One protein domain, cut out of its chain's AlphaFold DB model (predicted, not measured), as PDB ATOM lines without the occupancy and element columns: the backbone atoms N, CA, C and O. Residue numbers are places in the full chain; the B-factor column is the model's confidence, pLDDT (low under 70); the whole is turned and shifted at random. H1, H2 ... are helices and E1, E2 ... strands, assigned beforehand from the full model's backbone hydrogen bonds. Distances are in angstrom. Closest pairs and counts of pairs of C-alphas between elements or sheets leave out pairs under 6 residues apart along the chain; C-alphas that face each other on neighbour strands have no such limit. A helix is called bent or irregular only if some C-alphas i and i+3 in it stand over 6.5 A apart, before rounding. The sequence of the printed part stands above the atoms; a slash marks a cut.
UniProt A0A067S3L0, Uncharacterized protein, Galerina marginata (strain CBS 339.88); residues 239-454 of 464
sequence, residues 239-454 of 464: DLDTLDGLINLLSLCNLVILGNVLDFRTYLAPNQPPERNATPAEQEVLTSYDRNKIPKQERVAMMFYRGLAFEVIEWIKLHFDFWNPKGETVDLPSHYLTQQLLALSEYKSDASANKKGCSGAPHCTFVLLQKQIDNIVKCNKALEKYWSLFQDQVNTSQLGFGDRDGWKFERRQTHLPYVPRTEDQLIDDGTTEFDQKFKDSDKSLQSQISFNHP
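AT A GLANCE: This is residues 239 to 454 of the 464 residues of an uncharacterized protein of Galerina marginata (strain CBS 339.88) (UniProt A0A067S3L0). A ribbon of two short strands, E1 and E2, stands at one end of a flattish slab of helices, in which H1 and H4 run side by side and the helical hairpin of H5 and H6 has H7 packed on H5. H8 crosses H4, and beyond H3 at the other end the tail of H9, residues 443 to 454 with the last two past the helix, sticks out. The 216 printed residues run H1 H2 H3 H4 E1 H5 H6 H7 E2 H8 H9, mostly helix, with the sheet E1 - E2 antiparallel. The whole is compact, with a radius of gyration of the C-alphas of 19.5 A and spans of 63 by 50 by 28 A.

IN THESE COORDINATES: Find C-alpha 320 at (-120.886, -13.627, 20.063), where E1, residues 320 to 323, begins; E2 is residues 408 to 411. Just before E1 comes H4, residues 296 to 319, 35.0 A long. H1, residues 243 to 257, starts at C-alpha 243, (-114.091, -19.304, 13.753), and is 20.6 A long. Look next for H2 at 264 to 267, H3 at 280 to 289, H5 at 332 to 353, 31.3 A long, H6 at 366 to 377 and H7 at 381 to 393. H7 is irregular: C-alphas 389 and 392 are 8.1 A apart. H8 is residues 423 to 429; H9, residues 433 to 452, 29.3 A long, ends at C-alpha 452, (-128.366, 30.179, -14.436).

HOW THE PARTS SIT: In the sheet, look for N 321 and O 410, 3.0 A apart, and N 323 and O 408, 2.9 A. H1 touches H4 at a shallow tilt of 29 degrees, opposite ways, closest at the C-alphas of Ile 257 and Arg 306, 4.7 A. H8 touches H4 about perpendicular, at 78 degrees, closest at C-alphas 304 and 427, 4.3 A. H5, the hub, touches H6 as a hairpin, closest at C-alphas 349 and 366, 5.9 A; H7, closest at C-alphas 334 and 383, 5.3 A; and only just H1, with 3 pairs of C-alphas within 8 A. H2 is close to H6 but not clearly touching, at 7.6 A between C-alphas 267 and 368. H3 touches H9, closest at C-alphas 289 and 437, 4.9 A; H3 and H5 are apart. The helix packing is mostly crossed, only just. Every O i to N i+4 pair is within hydrogen-bond range in H1, H3, H4, H5, H6, H8 and H9; in H7 it is 6 of 9, and H2 is too short for such a pair.

THE WHOLE: The C-alphas of Gly 406 and Pro 454, the two farthest apart, are 68.9 A apart. The printed part has no cut. The links H2 to H3, H5 to H6, H7 to E2 and E2 to H8 are long. Look for pLDDT under 70 at residues 357, 415 and 444 to 454.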
ATOM      1  N   ASP A 239    -120.242 -20.480   7.833       95.31
ATOM      2  CA  ASP A 239    -120.626 -21.266   9.008       95.31
ATOM      3  C   ASP A 239    -120.191 -20.588  10.316       95.31
ATOM      4  O   ASP A 239    -119.044 -20.700  10.752       95.31
ATOM      5  N   LEU A 240    -121.130 -19.891  10.956       95.81
ATOM      6  CA  LEU A 240    -120.883 -19.129  12.183       95.81
ATOM      7  C   LEU A 240    -120.720 -19.988  13.442       95.81
ATOM      8  O   LEU A 240    -120.535 -19.433  14.525       95.81
ATOM      9  N   ASP A 241    -120.799 -21.312  13.321       95.06
ATOM     10  CA  ASP A 241    -120.429 -22.229  14.399       95.06
ATOM     11  C   ASP A 241    -118.920 -22.557  14.361       95.06
ATOM     12  O   ASP A 241    -118.402 -23.256  15.231       95.06
ATOM     13  N   THR A 242    -118.183 -21.976  13.403       96.62
ATOM     14  CA  THR A 242    -116.720 -22.042  13.301       96.62
ATOM     15  C   THR A 242    -116.091 -20.648  13.318       96.62
ATOM     16  O   THR A 242    -116.669 -19.673  12.828       96.62
ATOM     17  N   LEU A 243    -114.856 -20.551  13.828       96.75
ATOM     18  CA  LEU A 243    -114.091 -19.304  13.753       96.75
ATOM     19  C   LEU A 243    -113.799 -18.932  12.292       96.75
ATOM     20  O   LEU A 243    -113.861 -17.760  11.937       96.75
ATOM     21  N   ASP A 244    -113.558 -19.918  11.424       96.88
ATOM     22  CA  ASP A 244    -113.336 -19.689   9.994       96.88
ATOM     23  C   ASP A 244    -114.535 -19.052   9.301       96.88
ATOM     24  O   ASP A 244    -114.367 -18.114   8.522       96.88
ATOM     25  N   GLY A 245    -115.756 -19.513   9.574       97.69
ATOM     26  CA  GLY A 245    -116.946 -18.888   9.005       97.69
ATOM     27  C   GLY A 245    -117.159 -17.463   9.518       97.69
ATOM     28  O   GLY A 245    -117.518 -16.585   8.732       97.69
ATOM     29  N   LEU A 246    -116.855 -17.191  10.793       98.00
ATOM     30  CA  LEU A 246    -116.882 -15.831  11.343       98.00
ATOM     31  C   LEU A 246    -115.845 -14.923  10.677       98.00
ATOM     32  O   LEU A 246    -116.203 -13.842  10.213       98.00
ATOM     33  N   ILE A 247    -114.588 -15.361  10.568       98.44
ATOM     34  CA  ILE A 247    -113.529 -14.593   9.902       98.44
ATOM     35  C   ILE A 247    -113.878 -14.349   8.439       98.44
ATOM     36  O   ILE A 247    -113.770 -13.218   7.985       98.44
ATOM     37  N   ASN A 248    -114.389 -15.345   7.716       98.56
ATOM     38  CA  ASN A 248    -114.822 -15.171   6.333       98.56
ATOM     39  C   ASN A 248    -115.962 -14.147   6.178       98.56
ATOM     40  O   ASN A 248    -115.943 -13.334   5.250       98.56
ATOM     41  N   LEU A 249    -116.947 -14.152   7.083       98.75
ATOM     42  CA  LEU A 249    -118.000 -13.133   7.093       98.75
ATOM     43  C   LEU A 249    -117.426 -11.742   7.401       98.75
ATOM     44  O   LEU A 249    -117.788 -10.770   6.740       98.75
ATOM     45  N   LEU A 250    -116.499 -11.642   8.355       98.75
ATOM     46  CA  LEU A 250    -115.820 -10.386   8.670       98.75
ATOM     47  C   LEU A 250    -114.942  -9.902   7.510       98.75
ATOM     48  O   LEU A 250    -114.951  -8.713   7.216       98.75
ATOM     49  N   SER A 251    -114.257 -10.790   6.786       98.69
ATOM     50  CA  SER A 251    -113.505 -10.441   5.577       98.69
ATOM     51  C   SER A 251    -114.422  -9.864   4.498       98.69
ATOM     52  O   SER A 251    -114.051  -8.884   3.854       98.69
ATOM     53  N   LEU A 252    -115.636 -10.408   4.330       98.69
ATOM     54  CA  LEU A 252    -116.642  -9.832   3.431       98.69
ATOM     55  C   LEU A 252    -117.037  -8.417   3.870       98.69
ATOM     56  O   LEU A 252    -117.042  -7.501   3.047       98.69
ATOM     57  N   CYS A 253    -117.354  -8.233   5.157       98.81
ATOM     58  CA  CYS A 253    -117.687  -6.917   5.702       98.81
ATOM     59  C   CYS A 253    -116.540  -5.923   5.489       98.81
ATOM     60  O   CYS A 253    -116.779  -4.818   5.007       98.81
ATOM     61  N   ASN A 254    -115.302  -6.326   5.773       98.69
ATOM     62  CA  ASN A 254    -114.121  -5.487   5.604       98.69
ATOM     63  C   ASN A 254    -113.927  -5.088   4.139       98.69
ATOM     64  O   ASN A 254    -113.753  -3.907   3.859       98.69
ATOM     65  N   LEU A 255    -114.041  -6.022   3.186       97.94
ATOM     66  CA  LEU A 255    -113.964  -5.697   1.757       97.94
ATOM     67  C   LEU A 255    -115.029  -4.683   1.325       97.94
ATOM     68  O   LEU A 255    -114.734  -3.771   0.552       97.94
ATOM     69  N   VAL A 256    -116.256  -4.809   1.836       97.75
ATOM     70  CA  VAL A 256    -117.338  -3.862   1.538       97.75
ATOM     71  C   VAL A 256    -117.072  -2.491   2.170       97.75
ATOM     72  O   VAL A 256    -117.227  -1.474   1.491       97.75
ATOM     73  N   ILE A 257    -116.616  -2.441   3.425       98.62
ATOM     74  CA  ILE A 257    -116.253  -1.193   4.121       98.62
ATOM     75  C   ILE A 257    -115.137  -0.461   3.369       98.62
ATOM     76  O   ILE A 257    -115.229   0.748   3.130       98.62
ATOM     77  N   LEU A 258    -114.121  -1.214   2.942       97.56
ATOM     78  CA  LEU A 258    -112.956  -0.738   2.204       97.56
ATOM     79  C   LEU A 258    -113.222  -0.521   0.709       97.56
ATOM     80  O   LEU A 258    -112.289  -0.181  -0.014       97.56
ATOM     81  N   GLY A 259    -114.463  -0.671   0.233       94.75
ATOM     82  CA  GLY A 259    -114.795  -0.623  -1.193       94.75
ATOM     83  C   GLY A 259    -114.235   0.603  -1.921       94.75
ATOM     84  O   GLY A 259    -113.670   0.455  -3.000       94.75
ATOM     85  N   ASN A 260    -114.310   1.789  -1.300       94.00
ATOM     86  CA  ASN A 260    -113.718   3.020  -1.841       94.00
ATOM     87  C   ASN A 260    -112.190   2.988  -1.728       94.00
ATOM     88  O   ASN A 260    -111.496   3.300  -2.689       94.00
ATOM     89  N   VAL A 261    -111.653   2.602  -0.567       96.69
ATOM     90  CA  VAL A 261    -110.204   2.593  -0.292       96.69
ATOM     91  C   VAL A 261    -109.468   1.729  -1.310       96.69
ATOM     92  O   VAL A 261    -108.418   2.101  -1.814       96.69
ATOM     93  N   LEU A 262    -110.049   0.585  -1.652       95.31
ATOM     94  CA  LEU A 262    -109.432  -0.375  -2.546       95.31
ATOM     95  C   LEU A 262    -109.711  -0.061  -4.018       95.31
ATOM     96  O   LEU A 262    -109.286  -0.819  -4.876       95.31
ATOM     97  N   ASP A 263    -110.453   0.993  -4.378       94.06
ATOM     98  CA  ASP A 263    -110.799   1.319  -5.773       94.06
ATOM     99  C   ASP A 263    -109.782   2.230  -6.440       94.06
ATOM    100  O   ASP A 263    -109.493   3.323  -5.968       94.06
ATOM    101  N   PHE A 264    -109.259   1.804  -7.590       93.44
ATOM    102  CA  PHE A 264    -108.288   2.598  -8.345       93.44
ATOM    103  C   PHE A 264    -108.880   3.946  -8.767       93.44
ATOM    104  O   PHE A 264    -108.179   4.957  -8.780       93.44
ATOM    105  N   ARG A 265    -110.189   3.993  -9.046       94.19
ATOM    106  CA  ARG A 265    -110.906   5.228  -9.390       94.19
ATOM    107  C   ARG A 265    -110.958   6.205  -8.224       94.19
ATOM    108  O   ARG A 265    -111.200   7.384  -8.476       94.19
ATOM    109  N   THR A 266    -110.704   5.762  -6.989       95.56
ATOM    110  CA  THR A 266    -110.649   6.656  -5.827       95.56
ATOM    111  C   THR A 266    -109.528   7.678  -5.937       95.56
ATOM    112  O   THR A 266    -109.673   8.811  -5.482       95.56
ATOM    113  N   TYR A 267    -108.435   7.293  -6.592       95.06
ATOM    114  CA  TYR A 267    -107.203   8.072  -6.683       95.06
ATOM    115  C   TYR A 267    -107.065   8.825  -8.013       95.06
ATOM    116  O   TYR A 267    -106.012   9.387  -8.302       95.06
ATOM    117  N   LEU A 268    -108.132   8.849  -8.816       94.69
ATOM    118  CA  LEU A 268    -108.182   9.496 -10.123       94.69
ATOM    119  C   LEU A 268    -109.251  10.581 -10.135       94.69
ATOM    120  O   LEU A 268    -110.403  10.338  -9.765       94.69
ATOM    121  N   ALA A 269    -108.892  11.765 -10.623       93.38
ATOM    122  CA  ALA A 269    -109.860  12.823 -10.863       93.38
ATOM    123  C   ALA A 269    -110.839  12.426 -11.986       93.38
ATOM    124  O   ALA A 269    -110.541  11.544 -12.808       93.38
ATOM    125  N   PRO A 270    -112.013  13.078 -12.074       89.50
ATOM    126  CA  PRO A 270    -112.931  12.863 -13.179       89.50
ATOM    127  C   PRO A 270    -112.212  13.132 -14.503       89.50
ATOM    128  O   PRO A 270    -111.574  14.168 -14.662       89.50
ATOM    129  N   ASN A 271    -112.318  12.202 -15.455       86.94
ATOM    130  CA  ASN A 271    -111.674  12.263 -16.777       86.94
ATOM    131  C   ASN A 271    -110.134  12.171 -16.793       86.94
ATOM    132  O   ASN A 271    -109.537  12.258 -17.867       86.94
ATOM    133  N   GLN A 272    -109.479  11.920 -15.656       91.06
ATOM    134  CA  GLN A 272    -108.046  11.633 -15.631       91.06
ATOM    135  C   GLN A 272    -107.783  10.210 -16.174       91.06
ATOM    136  O   GLN A 272    -108.379   9.237 -15.678       91.06
ATOM    137  N   PRO A 273    -106.931  10.053 -17.207       90.00
ATOM    138  CA  PRO A 273    -106.442   8.744 -17.621       90.00
ATOM    139  C   PRO A 273    -105.339   8.257 -16.652       90.00
ATOM    140  O   PRO A 273    -104.628   9.099 -16.099       90.00
ATOM    141  N   PRO A 274    -105.197   6.939 -16.419       88.06
ATOM    142  CA  PRO A 274    -104.262   6.379 -15.431       88.06
ATOM    143  C   PRO A 274    -102.788   6.752 -15.616       88.06
ATOM    144  O   PRO A 274    -102.022   6.723 -14.660       88.06
ATOM    145  N   GLU A 275    -102.381   7.083 -16.839       89.06
ATOM    146  CA  GLU A 275    -100.987   7.329 -17.213       89.06
ATOM    147  C   GLU A 275    -100.578   8.799 -17.015       89.06
ATOM    148  O   GLU A 275     -99.400   9.144 -17.116       89.06
ATOM    149  N   ARG A 276    -101.546   9.694 -16.762       93.00
ATOM    150  CA  ARG A 276    -101.338  11.146 -16.705       93.00
ATOM    151  C   ARG A 276    -101.545  11.679 -15.293       93.00
ATOM    152  O   ARG A 276    -102.582  11.453 -14.681       93.00
ATOM    153  N   ASN A 277    -100.624  12.523 -14.835       91.69
ATOM    154  CA  ASN A 277    -100.809  13.309 -13.612       91.69
ATOM    155  C   ASN A 277    -102.010  14.269 -13.704       91.69
ATOM    156  O   ASN A 277    -102.255  14.874 -14.750       91.69
ATOM    157  N   ALA A 278    -102.716  14.459 -12.587       91.38
ATOM    158  CA  ALA A 278    -103.799  15.432 -12.481       91.38
ATOM    159  C   ALA A 278    -103.309  16.869 -12.747       91.38
ATOM    160  O   ALA A 278    -102.223  17.276 -12.332       91.38
ATOM    161  N   THR A 279    -104.140  17.648 -13.437       94.62
ATOM    162  CA  THR A 279    -104.005  19.106 -13.550       94.62
ATOM    163  C   THR A 279    -104.308  19.778 -12.201       94.62
ATOM    164  O   THR A 279    -104.960  19.169 -11.351       94.62
ATOM    165  N   PRO A 280    -103.911  21.048 -11.984       94.62
ATOM    166  CA  PRO A 280    -104.235  21.761 -10.746       94.62
ATOM    167  C   PRO A 280    -105.736  21.793 -10.421       94.62
ATOM    168  O   PRO A 280    -106.113  21.574  -9.273       94.62
ATOM    169  N   ALA A 281    -106.593  21.982 -11.431       92.25
ATOM    170  CA  ALA A 281    -108.046  21.995 -11.246       92.25
ATOM    171  C   ALA A 281    -108.595  20.606 -10.866       92.25
ATOM    172  O   ALA A 281    -109.428  20.481  -9.975       92.25
ATOM    173  N   GLU A 282    -108.099  19.544 -11.507       93.81
ATOM    174  CA  GLU A 282    -108.440  18.159 -11.154       93.81
ATOM    175  C   GLU A 282    -108.003  17.813  -9.722       93.81
ATOM    176  O   GLU A 282    -108.751  17.178  -8.979       93.81
ATOM    177  N   GLN A 283    -106.814  18.267  -9.318       92.38
ATOM    178  CA  GLN A 283    -106.296  18.064  -7.968       92.38
ATOM    179  C   GLN A 283    -107.149  18.787  -6.921       92.38
ATOM    180  O   GLN A 283    -107.444  18.200  -5.884       92.38
ATOM    181  N   GLU A 284    -107.574  20.022  -7.200       92.12
ATOM    182  CA  GLU A 284    -108.475  20.789  -6.335       92.12
ATOM    183  C   GLU A 284    -109.826  20.084  -6.167       92.12
ATOM    184  O   GLU A 284    -110.325  19.948  -5.048       92.12
ATOM    185  N   VAL A 285    -110.389  19.560  -7.261       91.56
ATOM    186  CA  VAL A 285    -111.652  18.807  -7.240       91.56
ATOM    187  C   VAL A 285    -111.547  17.553  -6.364       91.56
ATOM    188  O   VAL A 285    -112.451  17.280  -5.569       91.56
ATOM    189  N   LEU A 286    -110.430  16.824  -6.451       91.94
ATOM    190  CA  LEU A 286    -110.156  15.679  -5.583       91.94
ATOM    191  C   LEU A 286    -110.012  16.089  -4.113       91.94
ATOM    192  O   LEU A 286    -110.586  15.448  -3.240       91.94
ATOM    193  N   THR A 287    -109.257  17.145  -3.808       90.44
ATOM    194  CA  THR A 287    -108.948  17.499  -2.412       90.44
ATOM    195  C   THR A 287    -110.099  18.175  -1.686       90.44
ATOM    196  O   THR A 287    -110.307  17.917  -0.501       90.44
ATOM    197  N   SER A 288    -110.829  19.050  -2.376       90.31
ATOM    198  CA  SER A 288    -111.864  19.889  -1.768       90.31
ATOM    199  C   SER A 288    -113.206  19.170  -1.682       90.31
ATOM    200  O   SER A 288    -113.957  19.380  -0.731       90.31
ATOM    201  N   TYR A 289    -113.494  18.297  -2.650       92.25
ATOM    202  CA  TYR A 289    -114.813  17.683  -2.800       92.25
ATOM    203  C   TYR A 289    -114.793  16.153  -2.788       92.25
ATOM    204  O   TYR A 289    -115.856  15.552  -2.909       92.25
ATOM    205  N   ASP A 290    -113.617  15.517  -2.692       93.94
ATOM    206  CA  ASP A 290    -113.445  14.068  -2.886       93.94
ATOM    207  C   ASP A 290    -114.109  13.572  -4.185       93.94
ATOM    208  O   ASP A 290    -114.554  12.437  -4.306       93.94
ATOM    209  N   ARG A 291    -114.224  14.427  -5.203       93.06
ATOM    210  CA  ARG A 291    -114.889  14.039  -6.442       93.06
ATOM    211  C   ARG A 291    -113.877  13.331  -7.327       93.06
ATOM    212  O   ARG A 291    -113.052  13.973  -7.964       93.06
ATOM    213  N   ASN A 292    -113.960  12.008  -7.351       94.81
ATOM    214  CA  ASN A 292    -113.079  11.131  -8.116       94.81
ATOM    215  C   ASN A 292    -113.831  10.402  -9.242       94.81
ATOM    216  O   ASN A 292    -114.951  10.771  -9.601       94.81
ATOM    217  N   LYS A 293    -113.197   9.395  -9.847       94.44
ATOM    218  CA  LYS A 293    -113.708   8.696 -11.034       94.44
ATOM    219  C   LYS A 293    -114.770   7.627 -10.715       94.44
ATOM    220  O   LYS A 293    -115.271   6.986 -11.637       94.44
ATOM    221  N   ILE A 294    -115.137   7.426  -9.443       93.31
ATOM    222  CA  ILE A 294    -116.235   6.520  -9.072       93.31
ATOM    223  C   ILE A 294    -117.581   7.175  -9.435       93.31
ATOM    224  O   ILE A 294    -117.847   8.300  -9.001       93.31
ATOM    225  N   PRO A 295    -118.463   6.491 -10.190       91.19
ATOM    226  CA  PRO A 295    -119.787   7.008 -10.516       91.19
ATOM    227  C   PRO A 295    -120.624   7.325  -9.273       91.19
ATOM    228  O   PRO A 295    -120.607   6.596  -8.284       91.19
ATOM    229  N   LYS A 296    -121.445   8.379  -9.354       91.19
ATOM    230  CA  LYS A 296    -122.317   8.813  -8.250       91.19
ATOM    231  C   LYS A 296    -123.200   7.688  -7.707       91.19
ATOM    232  O   LYS A 296    -123.298   7.531  -6.496       91.19
ATOM    233  N   GLN A 297    -123.847   6.924  -8.587       89.25
ATOM    234  CA  GLN A 297    -124.722   5.817  -8.182       89.25
ATOM    235  C   GLN A 297    -123.947   4.763  -7.383       89.25
ATOM    236  O   GLN A 297    -124.398   4.338  -6.322       89.25
ATOM    237  N   GLU A 298    -122.741   4.422  -7.840       90.75
ATOM    238  CA  GLU A 298    -121.879   3.460  -7.162       90.75
ATOM    239  C   GLU A 298    -121.378   3.988  -5.813       90.75
ATOM    240  O   GLU A 298    -121.373   3.236  -4.844       90.75
ATOM    241  N   ARG A 299    -121.057   5.286  -5.703       92.19
ATOM    242  CA  ARG A 299    -120.735   5.918  -4.413       92.19
ATOM    243  C   ARG A 299    -121.875   5.782  -3.413       92.19
ATOM    244  O   ARG A 299    -121.645   5.347  -2.292       92.19
ATOM    245  N   VAL A 300    -123.109   6.101  -3.809       92.56
ATOM    246  CA  VAL A 300    -124.258   5.966  -2.898       92.56
ATOM    247  C   VAL A 300    -124.475   4.499  -2.510       92.56
ATOM    248  O   VAL A 300    -124.744   4.212  -1.344       92.56
ATOM    249  N   ALA A 301    -124.278   3.556  -3.439       92.25
ATOM    250  CA  ALA A 301    -124.295   2.135  -3.109       92.25
ATOM    251  C   ALA A 301    -123.200   1.781  -2.088       92.25
ATOM    252  O   ALA A 301    -123.486   1.128  -1.090       92.25
ATOM    253  N   MET A 302    -121.961   2.240  -2.277       94.12
ATOM    254  CA  MET A 302    -120.862   2.008  -1.334       94.12
ATOM    255  C   MET A 302    -121.193   2.520   0.075       94.12
ATOM    256  O   MET A 302    -120.895   1.828   1.043       94.12
ATOM    257  N   MET A 303    -121.875   3.661   0.198       96.06
ATOM    258  CA  MET A 303    -122.342   4.187   1.487       96.06
ATOM    259  C   MET A 303    -123.374   3.262   2.136       96.06
ATOM    260  O   MET A 303    -123.171   2.809   3.258       96.06
ATOM    261  N   PHE A 304    -124.440   2.907   1.413       95.62
ATOM    262  CA  PHE A 304    -125.463   1.982   1.909       95.62
ATOM    263  C   PHE A 304    -124.854   0.644   2.361       95.62
ATOM    264  O   PHE A 304    -125.107   0.168   3.467       95.62
ATOM    265  N   TYR A 305    -124.010   0.043   1.519       96.19
ATOM    266  CA  TYR A 305    -123.427  -1.268   1.792       96.19
ATOM    267  C   TYR A 305    -122.365  -1.232   2.892       96.19
ATOM    268  O   TYR A 305    -122.219  -2.218   3.612       96.19
ATOM    269  N   ARG A 306    -121.667  -0.106   3.082       97.88
ATOM    270  CA  ARG A 306    -120.795   0.107   4.244       97.88
ATOM    271  C   ARG A 306    -121.601   0.122   5.541       97.88
ATOM    272  O   ARG A 306    -121.229  -0.578   6.478       97.88
ATOM    273  N   GLY A 307    -122.725   0.838   5.580       97.62
ATOM    274  CA  GLY A 307    -123.627   0.807   6.732       97.62
ATOM    275  C   GLY A 307    -124.192  -0.586   6.995       97.62
ATOM    276  O   GLY A 307    -124.229  -1.029   8.140       97.62
ATOM    277  N   LEU A 308    -124.538  -1.327   5.936       96.88
ATOM    278  CA  LEU A 308    -124.977  -2.721   6.043       96.88
ATOM    279  C   LEU A 308    -123.871  -3.638   6.592       96.88
ATOM    280  O   LEU A 308    -124.142  -4.509   7.417       96.88
ATOM    281  N   ALA A 309    -122.619  -3.439   6.181       98.38
ATOM    282  CA  ALA A 309    -121.487  -4.188   6.724       98.38
ATOM    283  C   ALA A 309    -121.304  -3.908   8.222       98.38
ATOM    284  O   ALA A 309    -121.096  -4.844   8.997       98.38
ATOM    285  N   PHE A 310    -121.453  -2.648   8.643       98.06
ATOM    286  CA  PHE A 310    -121.456  -2.289  10.060       98.06
ATOM    287  C   PHE A 310    -122.653  -2.873  10.814       98.06
ATOM    288  O   PHE A 310    -122.484  -3.326  11.938       98.06
ATOM    289  N   GLU A 311    -123.843  -2.922  10.218       97.12
ATOM    290  CA  GLU A 311    -125.006  -3.583  10.819       97.12
ATOM    291  C   GLU A 311    -124.741  -5.076  11.075       97.12
ATOM    292  O   GLU A 311    -125.008  -5.569  12.171       97.12
ATOM    293  N   VAL A 312    -124.156  -5.787  10.103       97.62
ATOM    294  CA  VAL A 312    -123.765  -7.197  10.263       97.62
ATOM    295  C   VAL A 312    -122.701  -7.357  11.353       97.62
ATOM    296  O   VAL A 312    -122.799  -8.269  12.171       97.62
ATOM    297  N   ILE A 313    -121.712  -6.461  11.412       97.56
ATOM    298  CA  ILE A 313    -120.689  -6.459  12.468       97.56
ATOM    299  C   ILE A 313    -121.322  -6.269  13.851       97.56
ATOM    300  O   ILE A 313    -121.020  -7.029  14.768       97.56
ATOM    301  N   GLU A 314    -122.216  -5.294  14.013       95.38
ATOM    302  CA  GLU A 314    -122.903  -5.064  15.286       95.38
ATOM    303  C   GLU A 314    -123.784  -6.259  15.664       95.38
ATOM    304  O   GLU A 314    -123.800  -6.676  16.820       95.38
ATOM    305  N   TRP A 315    -124.439  -6.894  14.689       95.44
ATOM    306  CA  TRP A 315    -125.155  -8.144  14.924       95.44
ATOM    307  C   TRP A 315    -124.223  -9.253  15.441       95.44
ATOM    308  O   TRP A 315    -124.582  -9.927  16.407       95.44
ATOM    309  N   ILE A 316    -123.014  -9.409  14.886       95.94
ATOM    310  CA  ILE A 316    -122.013 -10.362  15.400       95.94
ATOM    311  C   ILE A 316    -121.645 -10.018  16.850       95.94
ATOM    312  O   ILE A 316    -121.708 -10.890  17.714       95.94
ATOM    313  N   LYS A 317    -121.337  -8.750  17.153       93.94
ATOM    314  CA  LYS A 317    -120.986  -8.298  18.516       93.94
ATOM    315  C   LYS A 317    -122.109  -8.496  19.535       93.94
ATOM    316  O   LYS A 317    -121.853  -8.620  20.733       93.94
ATOM    317  N   LEU A 318    -123.363  -8.496  19.084       92.69
ATOM    318  CA  LEU A 318    -124.524  -8.769  19.930       92.69
ATOM    319  C   LEU A 318    -124.694 -10.260  20.236       92.69
ATOM    320  O   LEU A 318    -125.212 -10.580  21.303       92.69
ATOM    321  N   HIS A 319    -124.258 -11.148  19.339       93.50
ATOM    322  CA  HIS A 319    -124.523 -12.590  19.414       93.50
ATOM    323  C   HIS A 319    -123.318 -13.442  19.803       93.50
ATOM    324  O   HIS A 319    -123.506 -14.616  20.118       93.50
ATOM    325  N   PHE A 320    -122.110 -12.887  19.789       96.12
ATOM    326  CA  PHE A 320    -120.886 -13.627  20.063       96.12
ATOM    327  C   PHE A 320    -119.986 -12.881  21.043       96.12
ATOM    328  O   PHE A 320    -119.860 -11.657  20.981       96.12
ATOM    329  N   ASP A 321    -119.348 -13.648  21.920       96.88
ATOM    330  CA  ASP A 321    -118.230 -13.200  22.744       96.88
ATOM    331  C   ASP A 321    -116.932 -13.799  22.213       96.88
ATOM    332  O   ASP A 321    -116.913 -14.925  21.713       96.88
ATOM    333  N   PHE A 322    -115.851 -13.027  22.304       97.75
ATOM    334  CA  PHE A 322    -114.549 -13.382  21.754       97.75
ATOM    335  C   PHE A 322    -113.458 -13.175  22.791       97.75
ATOM    336  O   PHE A 322    -113.454 -12.165  23.501       97.75
ATOM    337  N   TRP A 323    -112.494 -14.092  22.809       97.88
ATOM    338  CA  TRP A 323    -111.297 -14.002  23.631       97.88
ATOM    339  C   TRP A 323    -110.051 -14.215  22.784       97.88
ATOM    340  O   TRP A 323    -109.991 -15.124  21.950       97.88
ATOM    341  N   ASN A 324    -109.050 -13.375  23.029       95.88
ATOM    342  CA  ASN A 324    -107.732 -13.524  22.428       95.88
ATOM    343  C   ASN A 324    -106.969 -14.715  23.065       95.88
ATOM    344  O   ASN A 324    -107.412 -15.268  24.078       95.88
ATOM    345  N   PRO A 325    -105.786 -15.092  22.545       95.75
ATOM    346  CA  PRO A 325    -104.978 -16.178  23.112       95.75
ATOM    347  C   PRO A 325    -104.538 -15.976  24.571       95.75
ATOM    348  O   PRO A 325    -104.159 -16.936  25.237       95.75
ATOM    349  N   LYS A 326    -104.604 -14.743  25.094       95.06
ATOM    350  CA  LYS A 326    -104.336 -14.426  26.506       95.06
ATOM    351  C   LYS A 326    -105.562 -14.626  27.406       95.06
ATOM    352  O   LYS A 326    -105.452 -14.474  28.619       95.06
ATOM    353  N   GLY A 327    -106.717 -14.973  26.837       95.50
ATOM    354  CA  GLY A 327    -107.981 -15.113  27.556       95.50
ATOM    355  C   GLY A 327    -108.679 -13.784  27.853       95.50
ATOM    356  O   GLY A 327    -109.601 -13.756  28.663       95.50
ATOM    357  N   GLU A 328    -108.265 -12.686  27.220       95.81
ATOM    358  CA  GLU A 328    -108.874 -11.366  27.393       95.81
ATOM    359  C   GLU A 328    -110.006 -11.176  26.382       95.81
ATOM    360  O   GLU A 328    -109.869 -11.538  25.210       95.81
ATOM    361  N   THR A 329    -111.117 -10.582  26.820       96.31
ATOM    362  CA  THR A 329    -112.232 -10.249  25.928       96.31
ATOM    363  C   THR A 329    -111.811  -9.201  24.902       96.31
ATOM    364  O   THR A 329    -111.173  -8.206  25.245       96.31
ATOM    365  N   VAL A 330    -112.205  -9.401  23.644       95.88
ATOM    366  CA  VAL A 330    -111.784  -8.552  22.525       95.88
ATOM    367  C   VAL A 330    -112.940  -8.247  21.579       95.88
ATOM    368  O   VAL A 330    -113.782  -9.095  21.291       95.88
ATOM    369  N   ASP A 331    -112.969  -7.024  21.053       96.88
ATOM    370  CA  ASP A 331    -113.805  -6.675  19.902       96.88
ATOM    371  C   ASP A 331    -113.157  -7.251  18.632       96.88
ATOM    372  O   ASP A 331    -112.409  -6.559  17.940       96.88
ATOM    373  N   LEU A 332    -113.391  -8.543  18.364       97.62
ATOM    374  CA  LEU A 332    -112.801  -9.262  17.228       97.62
ATOM    375  C   LEU A 332    -113.053  -8.559  15.876       97.62
ATOM    376  O   LEU A 332    -112.092  -8.412  15.117       97.62
ATOM    377  N   PRO A 333    -114.279  -8.092  15.548       98.12
ATOM    378  CA  PRO A 333    -114.507  -7.354  14.307       98.12
ATOM    379  C   PRO A 333    -113.622  -6.111  14.162       98.12
ATOM    380  O   PRO A 333    -112.987  -5.936  13.122       98.12
ATOM    381  N   SER A 334    -113.540  -5.270  15.203       98.06
ATOM    382  CA  SER A 334    -112.700  -4.066  15.156       98.06
ATOM    383  C   SER A 334    -111.213  -4.423  15.124       98.06
ATOM    384  O   SER A 334    -110.477  -3.843  14.332       98.06
ATOM    385  N   HIS A 335    -110.784  -5.429  15.899       97.81
ATOM    386  CA  HIS A 335    -109.421  -5.963  15.867       97.81
ATOM    387  C   HIS A 335    -109.007  -6.350  14.448       97.81
ATOM    388  O   HIS A 335    -107.976  -5.897  13.949       97.81
ATOM    389  N   TYR A 336    -109.829  -7.158  13.778       98.25
ATOM    390  CA  TYR A 336    -109.490  -7.672  12.462       98.25
ATOM    391  C   TYR A 336    -109.513  -6.580  11.383       98.25
ATOM    392  O   TYR A 336    -108.607  -6.521  10.550       98.25
ATOM    393  N   LEU A 337    -110.491  -5.668  11.410       98.44
ATOM    394  CA  LEU A 337    -110.514  -4.537  10.479       98.44
ATOM    395  C   LEU A 337    -109.314  -3.597  10.691       98.44
ATOM    396  O   LEU A 337    -108.679  -3.196   9.717       98.44
ATOM    397  N   THR A 338    -108.949  -3.298  11.943       98.31
ATOM    398  CA  THR A 338    -107.736  -2.528  12.268       98.31
ATOM    399  C   THR A 338    -106.476  -3.229  11.759       98.31
ATOM    400  O   THR A 338    -105.638  -2.571  11.140       98.31
ATOM    401  N   GLN A 339    -106.366  -4.553  11.923       97.75
ATOM    402  CA  GLN A 339    -105.254  -5.338  11.377       97.75
ATOM    403  C   GLN A 339    -105.125  -5.169   9.863       97.75
ATOM    404  O   GLN A 339    -104.044  -4.846   9.376       97.75
ATOM    405  N   GLN A 340    -106.218  -5.348   9.115       97.69
ATOM    406  CA  GLN A 340    -106.183  -5.237   7.655       97.69
ATOM    407  C   GLN A 340    -105.851  -3.822   7.178       97.69
ATOM    408  O   GLN A 340    -105.087  -3.666   6.228       97.69
ATOM    409  N   LEU A 341    -106.391  -2.795   7.838       98.25
ATOM    410  CA  LEU A 341    -106.106  -1.393   7.533       98.25
ATOM    411  C   LEU A 341    -104.621  -1.052   7.740       98.25
ATOM    412  O   LEU A 341    -103.994  -0.479   6.848       98.25
ATOM    413  N   LEU A 342    -104.044  -1.439   8.882       97.94
ATOM    414  CA  LEU A 342    -102.625  -1.212   9.162       97.94
ATOM    415  C   LEU A 342    -101.726  -2.030   8.230       97.94
ATOM    416  O   LEU A 342    -100.801  -1.475   7.639       97.94
ATOM    417  N   ALA A 343    -102.033  -3.315   8.026       97.62
ATOM    418  CA  ALA A 343    -101.280  -4.175   7.118       97.62
ATOM    419  C   ALA A 343    -101.284  -3.623   5.683       97.62
ATOM    420  O   ALA A 343    -100.247  -3.624   5.024       97.62
ATOM    421  N   LEU A 344    -102.419  -3.101   5.206       97.62
ATOM    422  CA  LEU A 344    -102.538  -2.440   3.904       97.62
ATOM    423  C   LEU A 344    -101.679  -1.167   3.822       97.62
ATOM    424  O   LEU A 344    -100.981  -0.964   2.826       97.62
ATOM    425  N   SER A 345    -101.716  -0.324   4.858       97.00
ATOM    426  CA  SER A 345    -100.924   0.911   4.916       97.00
ATOM    427  C   SER A 345     -99.419   0.620   4.888       97.00
ATOM    428  O   SER A 345     -98.691   1.135   4.032       97.00
ATOM    429  N   GLU A 346     -98.955  -0.285   5.753       96.56
ATOM    430  CA  GLU A 346     -97.555  -0.713   5.793       96.56
ATOM    431  C   GLU A 346     -97.131  -1.385   4.490       96.56
ATOM    432  O   GLU A 346     -96.055  -1.106   3.968       96.56
ATOM    433  N   TYR A 347     -97.991  -2.221   3.906       96.19
ATOM    434  CA  TYR A 347     -97.692  -2.856   2.630       96.19
ATOM    435  C   TYR A 347     -97.493  -1.821   1.519       96.19
ATOM    436  O   TYR A 347     -96.554  -1.927   0.728       96.19
ATOM    437  N   LYS A 348     -98.326  -0.778   1.476       95.62
ATOM    438  CA  LYS A 348     -98.147   0.304   0.510       95.62
ATOM    439  C   LYS A 348     -96.849   1.073   0.739       95.62
ATOM    440  O   LYS A 348     -96.187   1.426  -0.242       95.62
ATOM    441  N   SER A 349     -96.495   1.339   1.994       94.25
ATOM    442  CA  SER A 349     -95.222   1.973   2.351       94.25
ATOM    443  C   SER A 349     -94.043   1.143   1.836       94.25
ATOM    444  O   SER A 349     -93.219   1.637   1.062       94.25
ATOM    445  N   ASP A 350     -94.036  -0.152   2.147       93.69
ATOM    446  CA  ASP A 350     -92.980  -1.082   1.755       93.69
ATOM    447  C   ASP A 350     -92.872  -1.244   0.241       93.69
ATOM    448  O   ASP A 350     -91.770  -1.227  -0.308       93.69
ATOM    449  N   ALA A 351     -94.003  -1.363  -0.459       92.50
ATOM    450  CA  ALA A 351     -94.034  -1.443  -1.915       92.50
ATOM    451  C   ALA A 351     -93.475  -0.166  -2.562       92.50
ATOM    452  O   ALA A 351     -92.717  -0.253  -3.526       92.50
ATOM    453  N   SER A 352     -93.786   1.004  -1.991       89.38
ATOM    454  CA  SER A 352     -93.292   2.303  -2.475       89.38
ATOM    455  C   SER A 352     -91.789   2.484  -2.233       89.38
ATOM    456  O   SER A 352     -91.110   3.125  -3.033       89.38
ATOM    457  N   ALA A 353     -91.255   1.916  -1.149       87.81
ATOM    458  CA  ALA A 353     -89.824   1.912  -0.850       87.81
ATOM    459  C   ALA A 353     -89.045   0.843  -1.643       87.81
ATOM    460  O   ALA A 353     -87.813   0.896  -1.735       87.81
ATOM    461  N   ASN A 354     -89.739  -0.145  -2.214       83.12
ATOM    462  CA  ASN A 354     -89.116  -1.243  -2.934       83.12
ATOM    463  C   ASN A 354     -88.608  -0.799  -4.318       83.12
ATOM    464  O   ASN A 354     -89.293  -0.129  -5.088       83.12
ATOM    465  N   LYS A 355     -87.407  -1.253  -4.691       74.12
ATOM    466  CA  LYS A 355     -86.778  -0.955  -5.990       74.12
ATOM    467  C   LYS A 355     -87.424  -1.677  -7.185       74.12
ATOM    468  O   LYS A 355     -86.989  -1.462  -8.311       74.12
ATOM    469  N   LYS A 356     -88.432  -2.533  -6.966       74.62
ATOM    470  CA  LYS A 356     -89.157  -3.270  -8.020       74.62
ATOM    471  C   LYS A 356     -90.170  -2.421  -8.806       74.62
ATOM    472  O   LYS A 356     -90.745  -2.933  -9.758       74.62
ATOM    473  N   GLY A 357     -90.386  -1.152  -8.444       68.38
ATOM    474  CA  GLY A 357     -91.306  -0.267  -9.173       68.38
ATOM    475  C   GLY A 357     -92.784  -0.617  -8.970       68.38
ATOM    476  O   GLY A 357     -93.599  -0.399  -9.859       68.38
ATOM    477  N   CYS A 358     -93.135  -1.171  -7.808       76.62
ATOM    478  CA  CYS A 358     -94.497  -1.577  -7.474       76.62
ATOM    479  C   CYS A 358     -95.351  -0.354  -7.093       76.62
ATOM    480  O   CYS A 358     -95.507  -0.028  -5.917       76.62
ATOM    481  N   SER A 359     -95.885   0.352  -8.090       70.56
ATOM    482  CA  SER A 359     -96.729   1.536  -7.878       70.56
ATOM    483  C   SER A 359     -98.176   1.193  -7.500       70.56
ATOM    484  O   SER A 359     -98.828   2.012  -6.849       70.56
ATOM    485  N   GLY A 360     -98.660  -0.015  -7.814       82.62
ATOM    486  CA  GLY A 360    -100.012  -0.461  -7.471       82.62
ATOM    487  C   GLY A 360    -101.097   0.310  -8.222       82.62
ATOM    488  O   GLY A 360    -100.946   0.623  -9.404       82.62
ATOM    489  N   ALA A 361    -102.191   0.622  -7.524       84.69
ATOM    490  CA  ALA A 361    -103.242   1.510  -8.016       84.69
ATOM    491  C   ALA A 361    -102.669   2.850  -8.548       84.69
ATOM    492  O   ALA A 361    -101.932   3.525  -7.816       84.69
ATOM    493  N   PRO A 362    -103.028   3.284  -9.774       87.00
ATOM    494  CA  PRO A 362    -102.549   4.536 -10.359       87.00
ATOM    495  C   PRO A 362    -102.760   5.739  -9.432       87.00
ATOM    496  O   PRO A 362    -103.843   5.925  -8.885       87.00
ATOM    497  N   HIS A 363    -101.712   6.548  -9.246       90.50
ATOM    498  CA  HIS A 363    -101.681   7.745  -8.384       90.50
ATOM    499  C   HIS A 363    -102.017   7.535  -6.898       90.50
ATOM    500  O   HIS A 363    -101.992   8.492  -6.123       90.50
ATOM    501  N   CYS A 364    -102.257   6.303  -6.454       93.56
ATOM    502  CA  CYS A 364    -102.384   5.992  -5.041       93.56
ATOM    503  C   CYS A 364    -101.006   6.120  -4.383       93.56
ATOM    504  O   CYS A 364    -100.156   5.237  -4.502       93.56
ATOM    505  N   THR A 365    -100.752   7.232  -3.700       92.75
ATOM    506  CA  THR A 365     -99.567   7.388  -2.845       92.75
ATOM    507  C   THR A 365     -99.859   6.854  -1.448       92.75
ATOM    508  O   THR A 365    -101.019   6.779  -1.042       92.75
ATOM    509  N   PHE A 366     -98.816   6.538  -0.677       94.19
ATOM    510  CA  PHE A 366     -98.966   6.185   0.740       94.19
ATOM    511  C   PHE A 366     -99.798   7.229   1.509       94.19
ATOM    512  O   PHE A 366    -100.734   6.878   2.218       94.19
ATOM    513  N   VAL A 367     -99.535   8.520   1.285       94.75
ATOM    514  CA  VAL A 367    -100.261   9.621   1.941       94.75
ATOM    515  C   VAL A 367    -101.746   9.631   1.569       94.75
ATOM    516  O   VAL A 367    -102.595   9.848   2.431       94.75
ATOM    517  N   LEU A 368    -102.085   9.414   0.295       94.88
ATOM    518  CA  LEU A 368    -103.483   9.376  -0.141       94.88
ATOM    519  C   LEU A 368    -104.208   8.132   0.376       94.88
ATOM    520  O   LEU A 368    -105.367   8.234   0.773       94.88
ATOM    521  N   LEU A 369    -103.535   6.980   0.405       97.00
ATOM    522  CA  LEU A 369    -104.080   5.767   1.004       97.00
ATOM    523  C   LEU A 369    -104.357   5.971   2.495       97.00
ATOM    524  O   LEU A 369    -105.470   5.698   2.936       97.00
ATOM    525  N   GLN A 370    -103.398   6.523   3.243       97.50
ATOM    526  CA  GLN A 370    -103.565   6.790   4.669       97.50
ATOM    527  C   GLN A 370    -104.747   7.732   4.933       97.50
ATOM    528  O   GLN A 370    -105.560   7.452   5.802       97.50
ATOM    529  N   LYS A 371    -104.930   8.783   4.121       97.00
ATOM    530  CA  LYS A 371    -106.111   9.660   4.224       97.00
ATOM    531  C   LYS A 371    -107.434   8.909   4.042       97.00
ATOM    532  O   LYS A 371    -108.398   9.203   4.743       97.00
ATOM    533  N   GLN A 372    -107.499   7.969   3.098       97.81
ATOM    534  CA  GLN A 372    -108.696   7.148   2.882       97.81
ATOM    535  C   GLN A 372    -108.924   6.168   4.045       97.81
ATOM    536  O   GLN A 372    -110.063   5.982   4.466       97.81
ATOM    537  N   ILE A 373    -107.852   5.600   4.608       98.25
ATOM    538  CA  ILE A 373    -107.904   4.766   5.818       98.25
ATOM    539  C   ILE A 373    -108.441   5.574   7.005       98.25
ATOM    540  O   ILE A 373    -109.420   5.158   7.621       98.25
ATOM    541  N   ASP A 374    -107.881   6.753   7.275       97.88
ATOM    542  CA  ASP A 374    -108.311   7.626   8.373       97.88
ATOM    543  C   ASP A 374    -109.793   8.016   8.236       97.88
ATOM    544  O   ASP A 374    -110.533   8.060   9.220       97.88
ATOM    545  N   ASN A 375    -110.243   8.274   7.004       97.81
ATOM    546  CA  ASN A 375    -111.637   8.581   6.695       97.81
ATOM    547  C   ASN A 375    -112.583   7.399   6.999       97.81
ATOM    548  O   ASN A 375    -113.687   7.614   7.497       97.81
ATOM    549  N   ILE A 376    -112.153   6.154   6.759       97.88
ATOM    550  CA  ILE A 376    -112.917   4.952   7.134       97.88
ATOM    551  C   ILE A 376    -112.911   4.722   8.646       97.88
ATOM    552  O   ILE A 376    -113.961   4.413   9.207       97.88
ATOM    553  N   VAL A 377    -111.768   4.891   9.316       97.81
ATOM    554  CA  VAL A 377    -111.652   4.695  10.773       97.81
ATOM    555  C   VAL A 377    -112.657   5.571  11.524       97.81
ATOM    556  O   VAL A 377    -113.358   5.082  12.406       97.81
ATOM    557  N   LYS A 378    -112.800   6.836  11.113       97.19
ATOM    558  CA  LYS A 378    -113.745   7.801  11.701       97.19
ATOM    559  C   LYS A 378    -115.218   7.528  11.381       97.19
ATOM    560  O   LYS A 378    -116.095   8.130  11.990       97.19
ATOM    561  N   CYS A 379    -115.508   6.647  10.424       96.25
ATOM    562  CA  CYS A 379    -116.878   6.333  10.015       96.25
ATOM    563  C   CYS A 379    -117.637   5.543  11.092       96.25
ATOM    564  O   CYS A 379    -118.858   5.628  11.177       96.25
ATOM    565  N   ASN A 380    -116.931   4.802  11.954       96.81
ATOM    566  CA  ASN A 380    -117.537   4.010  13.019       96.81
ATOM    567  C   ASN A 380    -116.839   4.264  14.364       96.81
ATOM    568  O   ASN A 380    -115.647   4.019  14.511       96.81
ATOM    569  N   LYS A 381    -117.598   4.690  15.380       96.19
ATOM    570  CA  LYS A 381    -117.050   5.055  16.702       96.19
ATOM    571  C   LYS A 381    -116.343   3.902  17.422       96.19
ATOM    572  O   LYS A 381    -115.389   4.141  18.159       96.19
ATOM    573  N   ALA A 382    -116.823   2.666  17.263       95.62
ATOM    574  CA  ALA A 382    -116.185   1.508  17.885       95.62
ATOM    575  C   ALA A 382    -114.832   1.219  17.223       95.62
ATOM    576  O   ALA A 382    -113.848   1.005  17.929       95.62
ATOM    577  N   LEU A 383    -114.771   1.307  15.890       97.38
ATOM    578  CA  LEU A 383    -113.530   1.196  15.126       97.38
ATOM    579  C   LEU A 383    -112.548   2.319  15.473       97.38
ATOM    580  O   LEU A 383    -111.393   2.030  15.754       97.38
ATOM    581  N   GLU A 384    -112.993   3.577  15.517       97.94
ATOM    582  CA  GLU A 384    -112.158   4.728  15.889       97.94
ATOM    583  C   GLU A 384    -111.559   4.569  17.293       97.94
ATOM    584  O   GLU A 384    -110.358   4.773  17.507       97.94
ATOM    585  N   LYS A 385    -112.385   4.140  18.255       97.62
ATOM    586  CA  LYS A 385    -111.934   3.842  19.614       97.62
ATOM    587  C   LYS A 385    -110.914   2.705  19.624       97.62
ATOM    588  O   LYS A 385    -109.900   2.820  20.307       97.62
ATOM    589  N   TYR A 386    -111.177   1.619  18.895       97.31
ATOM    590  CA  TYR A 386    -110.272   0.473  18.843       97.31
ATOM    591  C   TYR A 386    -108.931   0.853  18.204       97.31
ATOM    592  O   TYR A 386    -107.880   0.603  18.788       97.31
ATOM    593  N   TRP A 387    -108.977   1.533  17.057       97.25
ATOM    594  CA  TRP A 387    -107.818   2.068  16.345       97.25
ATOM    595  C   TRP A 387    -106.926   2.906  17.262       97.25
ATOM    596  O   TRP A 387    -105.719   2.695  17.325       97.25
ATOM    597  N   SER A 388    -107.527   3.806  18.042       96.69
ATOM    598  CA  SER A 388    -106.782   4.716  18.920       96.69
ATOM    599  C   SER A 388    -106.123   4.024  20.118       96.69
ATOM    600  O   SER A 388    -105.126   4.522  20.633       96.69
ATOM    601  N   LEU A 389    -106.690   2.913  20.600       95.94
ATOM    602  CA  LEU A 389    -106.263   2.265  21.847       95.94
ATOM    603  C   LEU A 389    -105.438   0.992  21.634       95.94
ATOM    604  O   LEU A 389    -104.664   0.620  22.513       95.94
ATOM    605  N   PHE A 390    -105.630   0.301  20.509       94.62
ATOM    606  CA  PHE A 390    -105.200  -1.089  20.348       94.62
ATOM    607  C   PHE A 390    -104.514  -1.385  19.006       94.62
ATOM    608  O   PHE A 390    -104.294  -2.553  18.688       94.62
ATOM    609  N   GLN A 391    -104.145  -0.365  18.223       92.06
ATOM    610  CA  GLN A 391    -103.419  -0.564  16.960       92.06
ATOM    611  C   GLN A 391    -102.091  -1.319  17.136       92.06
ATOM    612  O   GLN A 391    -101.751  -2.142  16.298       92.06
ATOM    613  N   ASP A 392    -101.390  -1.146  18.261       92.50
ATOM    614  CA  ASP A 392    -100.113  -1.832  18.524       92.50
ATOM    615  C   ASP A 392    -100.282  -3.324  18.881       92.50
ATOM    616  O   ASP A 392     -99.304  -4.035  19.104       92.50
ATOM    617  N   GLN A 393    -101.527  -3.808  18.982       90.38
ATOM    618  CA  GLN A 393    -101.847  -5.186  19.371       90.38
ATOM    619  C   GLN A 393    -102.201  -6.095  18.189       90.38
ATOM    620  O   GLN A 393    -102.474  -7.277  18.402       90.38
ATOM    621  N   VAL A 394    -102.242  -5.569  16.962       94.00
ATOM    622  CA  VAL A 394    -102.604  -6.343  15.764       94.00
ATOM    623  C   VAL A 394    -101.364  -6.803  14.998       94.00
ATOM    624  O   VAL A 394    -100.304  -6.182  15.066       94.00
ATOM    625  N   ASN A 395    -101.483  -7.889  14.233       93.06
ATOM    626  CA  ASN A 395    -100.379  -8.407  13.430       93.06
ATOM    627  C   ASN A 395    -100.403  -7.833  12.008       93.06
ATOM    628  O   ASN A 395    -101.052  -8.373  11.113       93.06
ATOM    629  N   THR A 396     -99.631  -6.779  11.773       94.62
ATOM    630  CA  THR A 396     -99.576  -6.094  10.473       94.62
ATOM    631  C   THR A 396     -98.760  -6.837   9.415       94.62
ATOM    632  O   THR A 396     -98.777  -6.458   8.245       94.62
ATOM    633  N   SER A 397     -98.058  -7.922   9.768       92.94
ATOM    634  CA  SER A 397     -97.299  -8.722   8.793       92.94
ATOM    635  C   SER A 397     -98.196  -9.571   7.883       92.94
ATOM    636  O   SER A 397     -97.758  -9.982   6.805       92.94
ATOM    637  N   GLN A 398     -99.440  -9.820   8.301       93.06
ATOM    638  CA  GLN A 398    -100.413 -10.660   7.608       93.06
ATOM    639  C   GLN A 398    -101.575  -9.815   7.075       93.06
ATOM    640  O   GLN A 398    -102.123  -8.975   7.779       93.06
ATOM    641  N   LEU A 399    -101.995 -10.077   5.838       95.12
ATOM    642  CA  LEU A 399    -103.179  -9.454   5.227       95.12
ATOM    643  C   LEU A 399    -104.496 -10.133   5.649       95.12
ATOM    644  O   LEU A 399    -105.588  -9.585   5.478       95.12
ATOM    645  N   GLY A 400    -104.391 -11.365   6.150       93.81
ATOM    646  CA  GLY A 400    -105.480 -12.134   6.743       93.81
ATOM    647  C   GLY A 400    -105.637 -11.873   8.231       93.81
ATOM    648  O   GLY A 400    -104.990 -10.987   8.776       93.81
ATOM    649  N   PHE A 401    -106.468 -12.678   8.887       94.94
ATOM    650  CA  PHE A 401    -106.537 -12.747  10.344       94.94
ATOM    651  C   PHE A 401    -105.252 -13.357  10.922       94.94
ATOM    652  O   PHE A 401    -104.723 -12.876  11.919       94.94
ATOM    653  N   GLY A 402    -104.686 -14.343  10.218       91.19
ATOM    654  CA  GLY A 402    -103.434 -14.996  10.589       91.19
ATOM    655  C   GLY A 402    -103.654 -16.239  11.448       91.19
ATOM    656  O   GLY A 402    -104.560 -17.033  11.176       91.19
ATOM    657  N   ASP A 403    -102.775 -16.424  12.432       89.75
ATOM    658  CA  ASP A 403    -102.819 -17.560  13.348       89.75
ATOM    659  C   ASP A 403    -104.063 -17.499  14.245       89.75
ATOM    660  O   ASP A 403    -104.406 -16.460  14.814       89.75
ATOM    661  N   ARG A 404    -104.748 -18.635  14.335       92.56
ATOM    662  CA  ARG A 404    -105.995 -18.812  15.082       92.56
ATOM    663  C   ARG A 404    -105.764 -19.544  16.400       92.56
ATOM    664  O   ARG A 404    -106.694 -19.636  17.201       92.56
ATOM    665  N   ASP A 405    -104.557 -20.047  16.642       93.88
ATOM    666  CA  ASP A 405    -104.250 -20.817  17.836       93.88
ATOM    667  C   ASP A 405    -104.497 -19.987  19.105       93.88
ATOM    668  O   ASP A 405    -104.063 -18.844  19.254       93.88
ATOM    669  N   GLY A 406    -105.262 -20.566  20.032       94.38
ATOM    670  CA  GLY A 406    -105.630 -19.939  21.303       94.38
ATOM    671  C   GLY A 406    -106.811 -18.965  21.246       94.38
ATOM    672  O   GLY A 406    -107.347 -18.639  22.308       94.38
ATOM    673  N   TRP A 407    -107.271 -18.543  20.064       97.06
ATOM    674  CA  TRP A 407    -108.493 -17.744  19.945       97.06
ATOM    675  C   TRP A 407    -109.725 -18.570  20.308       97.06
ATOM    676  O   TRP A 407    -109.844 -19.743  19.954       97.06
ATOM    677  N   LYS A 408    -110.667 -17.944  21.016       97.19
ATOM    678  CA  LYS A 408    -111.925 -18.578  21.423       97.19
ATOM    679  C   LYS A 408    -113.095 -17.662  21.123       97.19
ATOM    680  O   LYS A 408    -112.975 -16.440  21.202       97.19
ATOM    681  N   PHE A 409    -114.235 -18.266  20.828       97.00
ATOM    682  CA  PHE A 409    -115.495 -17.557  20.712       97.00
ATOM    683  C   PHE A 409    -116.632 -18.433  21.222       97.00
ATOM    684  O   PHE A 409    -116.541 -19.662  21.185       97.00
ATOM    685  N   GLU A 410    -117.702 -17.802  21.682       96.31
ATOM    686  CA  GLU A 410    -118.937 -18.497  22.023       96.31
ATOM    687  C   GLU A 410    -120.146 -17.699  21.555       96.31
ATOM    688  O   GLU A 410    -120.120 -16.468  21.483       96.31
ATOM    689  N   ARG A 411    -121.226 -18.409  21.228       95.06
ATOM    690  CA  ARG A 411    -122.511 -17.781  20.942       95.06
ATOM    691  C   ARG A 411    -123.192 -17.450  22.267       95.06
ATOM    692  O   ARG A 411    -123.383 -18.332  23.106       95.06
ATOM    693  N   ARG A 412    -123.613 -16.199  22.433       92.31
ATOM    694  CA  ARG A 412    -124.368 -15.759  23.608       92.31
ATOM    695  C   ARG A 412    -125.692 -16.507  23.709       92.31
ATOM    696  O   ARG A 412    -126.422 -16.647  22.730       92.31
ATOM    697  N   GLN A 413    -126.021 -16.933  24.927       79.75
ATOM    698  CA  GLN A 413    -127.289 -17.602  25.245       79.75
ATOM    699  C   GLN A 413    -128.480 -16.631  25.229       79.75
ATOM    700  O   GLN A 413    -129.624 -17.026  25.016       79.75
ATOM    701  N   THR A 414    -128.229 -15.341  25.459       75.06
ATOM    702  CA  THR A 414    -129.264 -14.307  25.448       75.06
ATOM    703  C   THR A 414    -129.585 -13.879  24.022       75.06
ATOM    704  O   THR A 414    -128.776 -13.225  23.364       75.06
ATOM    705  N   HIS A 415    -130.799 -14.186  23.566       66.12
ATOM    706  CA  HIS A 415    -131.344 -13.652  22.322       66.12
ATOM    707  C   HIS A 415    -131.735 -12.185  22.511       66.12
ATOM    708  O   HIS A 415    -132.854 -11.875  22.924       66.12
ATOM    709  N   LEU A 416    -130.807 -11.272  22.229       71.12
ATOM    710  CA  LEU A 416    -131.150  -9.861  22.100       71.12
ATOM    711  C   LEU A 416    -131.926  -9.667  20.788       71.12
ATOM    712  O   LEU A 416    -131.471 -10.138  19.742       71.12
ATOM    713  N   PRO A 417    -133.099  -9.010  20.812       72.62
ATOM    714  CA  PRO A 417    -133.866  -8.786  19.599       72.62
ATOM    715  C   PRO A 417    -133.070  -7.888  18.649       72.62
ATOM    716  O   PRO A 417    -132.692  -6.770  18.995       72.62
ATOM    717  N   TYR A 418    -132.818  -8.384  17.439       79.44
ATOM    718  CA  TYR A 418    -132.262  -7.581  16.359       79.44
ATOM    719  C   TYR A 418    -133.357  -6.676  15.785       79.44
ATOM    720  O   TYR A 418    -134.442  -7.143  15.433       79.44
ATOM    721  N   VAL A 419    -133.061  -5.381  15.691       85.56
ATOM    722  CA  VAL A 419    -133.921  -4.390  15.043       85.56
ATOM    723  C   VAL A 419    -133.272  -4.016  13.711       85.56
ATOM    724  O   VAL A 419    -132.198  -3.412  13.731       85.56
ATOM    725  N   PRO A 420    -133.885  -4.369  12.567       86.75
ATOM    726  CA  PRO A 420    -133.351  -4.006  11.264       86.75
ATOM    727  C   PRO A 420    -133.277  -2.494  11.078       86.75
ATOM    728  O   PRO A 420    -134.241  -1.784  11.377       86.75
ATOM    729  N   ARG A 421    -132.156  -2.013  10.542       92.12
ATOM    730  CA  ARG A 421    -132.000  -0.612  10.147       92.12
ATOM    731  C   ARG A 421    -132.759  -0.317   8.855       92.12
ATOM    732  O   ARG A 421    -132.889  -1.172   7.973       92.12
ATOM    733  N   THR A 422    -133.268   0.907   8.742       93.25
ATOM    734  CA  THR A 422    -133.854   1.424   7.498       93.25
ATOM    735  C   THR A 422    -132.762   1.755   6.479       93.25
ATOM    736  O   THR A 422    -131.592   1.890   6.833       93.25
ATOM    737  N   GLU A 423    -133.129   1.926   5.207       91.69
ATOM    738  CA  GLU A 423    -132.154   2.304   4.171       91.69
ATOM    739  C   GLU A 423    -131.457   3.635   4.479       91.69
ATOM    740  O   GLU A 423    -130.241   3.732   4.331       91.69
ATOM    741  N   ASP A 424    -132.200   4.625   4.980       93.81
ATOM    742  CA  ASP A 424    -131.641   5.923   5.366       93.81
ATOM    743  C   ASP A 424    -130.641   5.794   6.521       93.81
ATOM    744  O   ASP A 424    -129.582   6.417   6.484       93.81
ATOM    745  N   GLN A 425    -130.939   4.949   7.516       96.00
ATOM    746  CA  GLN A 425    -130.017   4.667   8.620       96.00
ATOM    747  C   GLN A 425    -128.744   3.982   8.121       96.00
ATOM    748  O   GLN A 425    -127.651   4.356   8.528       96.00
ATOM    749  N   LEU A 426    -128.866   3.018   7.202       96.00
ATOM    750  CA  LEU A 426    -127.707   2.354   6.605       96.00
ATOM    751  C   LEU A 426    -126.849   3.331   5.789       96.00
ATOM    752  O   LEU A 426    -125.624   3.291   5.863       96.00
ATOM    753  N   ILE A 427    -127.465   4.235   5.027       95.94
ATOM    754  CA  ILE A 427    -126.721   5.271   4.304       95.94
ATOM    755  C   ILE A 427    -126.009   6.206   5.284       95.94
ATOM    756  O   ILE A 427    -124.852   6.546   5.036       95.94
ATOM    757  N   ASP A 428    -126.669   6.632   6.361       96.50
ATOM    758  CA  ASP A 428    -126.084   7.520   7.373       96.50
ATOM    759  C   ASP A 428    -124.897   6.856   8.085       96.50
ATOM    760  O   ASP A 428    -123.784   7.376   8.030       96.50
ATOM    761  N   ASP A 429    -125.091   5.643   8.611       96.69
ATOM    762  CA  ASP A 429    -124.055   4.844   9.283       96.69
ATOM    763  C   ASP A 429    -122.841   4.567   8.389       96.69
ATOM    764  O   ASP A 429    -121.717   4.406   8.862       96.69
ATOM    765  N   GLY A 430    -123.073   4.447   7.082       97.38
ATOM    766  CA  GLY A 430    -122.029   4.232   6.098       97.38
ATOM    767  C   GLY A 430    -121.479   5.512   5.475       97.38
ATOM    768  O   GLY A 430    -120.605   5.407   4.620       97.38
ATOM    769  N   THR A 431    -121.953   6.708   5.827       97.88
ATOM    770  CA  THR A 431    -121.447   7.969   5.260       97.88
ATOM    771  C   THR A 431    -120.130   8.367   5.926       97.88
ATOM    772  O   THR A 431    -120.063   8.547   7.136       97.88
ATOM    773  N   THR A 432    -119.076   8.566   5.131       97.88
ATOM    774  CA  THR A 432    -117.804   9.128   5.619       97.88
ATOM    775  C   THR A 432    -117.749  10.652   5.455       97.88
ATOM    776  O   THR A 432    -118.562  11.242   4.738       97.88
ATOM    777  N   GLU A 433    -116.749  11.311   6.052       96.69
ATOM    778  CA  GLU A 433    -116.509  12.750   5.846       96.69
ATOM    779  C   GLU A 433    -116.297  13.072   4.355       96.69
ATOM    780  O   GLU A 433    -116.786  14.079   3.843       96.69
ATOM    781  N   PHE A 434    -115.595  12.201   3.632       96.94
ATOM    782  CA  PHE A 434    -115.352  12.377   2.199       96.94
ATOM    783  C   PHE A 434    -116.619  12.182   1.359       96.94
ATOM    784  O   PHE A 434    -116.864  12.949   0.427       96.94
ATOM    785  N   ASP A 435    -117.485  11.238   1.734       96.88
ATOM    786  CA  ASP A 435    -118.799  11.095   1.098       96.88
ATOM    787  C   ASP A 435    -119.669  12.345   1.330       96.88
ATOM    788  O   ASP A 435    -120.413  12.765   0.440       96.88
ATOM    789  N   GLN A 436    -119.550  12.979   2.503       95.69
ATOM    790  CA  GLN A 436    -120.241  14.230   2.815       95.69
ATOM    791  C   GLN A 436    -119.726  15.397   1.954       95.69
ATOM    792  O   GLN A 436    -120.536  16.094   1.338       95.69
ATOM    793  N   LYS A 437    -118.401  15.550   1.803       94.31
ATOM    794  CA  LYS A 437    -117.796  16.541   0.885       94.31
ATOM    795  C   LYS A 437    -118.291  16.368  -0.551       94.31
ATOM    796  O   LYS A 437    -118.661  17.344  -1.206       94.31
ATOM    797  N   PHE A 438    -118.367  15.120  -1.010       93.75
ATOM    798  CA  PHE A 438    -118.901  14.789  -2.326       93.75
ATOM    799  C   PHE A 438    -120.373  15.211  -2.468       93.75
ATOM    800  O   PHE A 438    -120.718  15.913  -3.424       93.75
ATOM    801  N   LYS A 439    -121.231  14.861  -1.496       91.31
ATOM    802  CA  LYS A 439    -122.655  15.252  -1.470       91.31
ATOM    803  C   LYS A 439    -122.846  16.771  -1.501       91.31
ATOM    804  O   LYS A 439    -123.733  17.258  -2.207       91.31
ATOM    805  N   ASP A 440    -122.042  17.517  -0.750       89.00
ATOM    806  CA  ASP A 440    -122.174  18.974  -0.652       89.00
ATOM    807  C   ASP A 440    -121.760  19.678  -1.950       89.00
ATOM    808  O   ASP A 440    -122.431  20.624  -2.375       89.00
ATOM    809  N   SER A 441    -120.751  19.151  -2.650       83.38
ATOM    810  CA  SER A 441    -120.355  19.637  -3.981       83.38
ATOM    811  C   SER A 441    -121.461  19.478  -5.035       83.38
ATOM    812  O   SER A 441    -121.672  20.342  -5.892       83.38
ATOM    813  N   ASP A 442    -122.224  18.386  -4.959       75.81
ATOM    814  CA  ASP A 442    -123.327  18.125  -5.881       75.81
ATOM    815  C   ASP A 442    -124.494  19.091  -5.647       75.81
ATOM    816  O   ASP A 442    -125.096  19.584  -6.605       75.81
ATOM    817  N   LYS A 443    -124.787  19.415  -4.381       74.25
ATOM    818  CA  LYS A 443    -125.803  20.418  -4.028       74.25
ATOM    819  C   LYS A 443    -125.398  21.811  -4.504       74.25
ATOM    820  O   LYS A 443    -126.236  22.526  -5.058       74.25
ATOM    821  N   SER A 444    -124.127  22.196  -4.344       65.81
ATOM    822  CA  SER A 444    -123.649  23.502  -4.808       65.81
ATOM    823  C   SER A 444    -123.744  23.629  -6.331       65.81
ATOM    824  O   SER A 444    -124.251  24.636  -6.821       65.81
ATOM    825  N   LEU A 445    -123.382  22.589  -7.087       61.06
ATOM    826  CA  LEU A 445    -123.531  22.570  -8.548       61.06
ATOM    827  C   LEU A 445    -124.998  22.635  -8.997       61.06
ATOM    828  O   LEU A 445    -125.331  23.403  -9.898       61.06
ATOM    829  N   GLN A 446    -125.896  21.887  -8.349       58.31
ATOM    830  CA  GLN A 446    -127.333  21.952  -8.644       58.31
ATOM    831  C   GLN A 446    -127.922  23.337  -8.351       58.31
ATOM    832  O   GLN A 446    -128.751  23.830  -9.120       58.31
ATOM    833  N   SER A 447    -127.467  23.995  -7.280       46.88
ATOM    834  CA  SER A 447    -127.880  25.364  -6.968       46.88
ATOM    835  C   SER A 447    -127.384  26.366  -8.020       46.88
ATOM    836  O   SER A 447    -128.180  27.163  -8.508       46.88
ATOM    837  N   GLN A 448    -126.131  26.264  -8.478       44.91
ATOM    838  CA  GLN A 448    -125.563  27.135  -9.518       44.91
ATOM    839  C   GLN A 448    -126.257  26.968 -10.881       44.91
ATOM    840  O   GLN A 448    -126.529  27.955 -11.562       44.91
ATOM    841  N   ILE A 449    -126.620  25.738 -11.258       48.47
ATOM    842  CA  ILE A 449    -127.407  25.467 -12.475       48.47
ATOM    843  C   ILE A 449    -128.822  26.054 -12.348       48.47
ATOM    844  O   ILE A 449    -129.349  26.616 -13.307       48.47
ATOM    845  N   SER A 450    -129.419  25.991 -11.154       42.06
ATOM    846  CA  SER A 450    -130.747  26.559 -10.882       42.06
ATOM    847  C   SER A 450    -130.763  28.095 -10.890       42.06
ATOM    848  O   SER A 450    -131.797  28.685 -11.195       42.06
ATOM    849  N   PHE A 451    -129.633  28.753 -10.606       45.06
ATOM    850  CA  PHE A 451    -129.482  30.210 -10.724       45.06
ATOM    851  C   PHE A 451    -129.234  30.681 -12.169       45.06
ATOM    852  O   PHE A 451    -129.650  31.783 -12.519       45.06
ATOM    853  N   ASN A 452    -128.631  29.847 -13.026       39.69
ATOM    854  CA  ASN A 452    -128.366  30.179 -14.436       39.69
ATOM    855  C   ASN A 452    -129.547  29.906 -15.388       39.69
ATOM    856  O   ASN A 452    -129.502  30.296 -16.554       39.69
ATOM    857  N   HIS A 453    -130.631  29.302 -14.894       40.41
ATOM    858  CA  HIS A 453    -131.921  29.244 -15.581       40.41
ATOM    859  C   HIS A 453    -133.029  29.814 -14.686       40.41
ATOM    860  O   HIS A 453    -133.709  29.052 -13.990       40.41
ATOM    861  N   PRO A 454    -133.267  31.142 -14.693       37.62
ATOM    862  CA  PRO A 454    -134.477  31.675 -14.091       37.62
ATOM    863  C   PRO A 454    -135.685  31.040 -14.788       37.62
ATOM    864  O   PRO A 454    -135.784  31.034 -16.014       37.62
TER     865      PRO A 454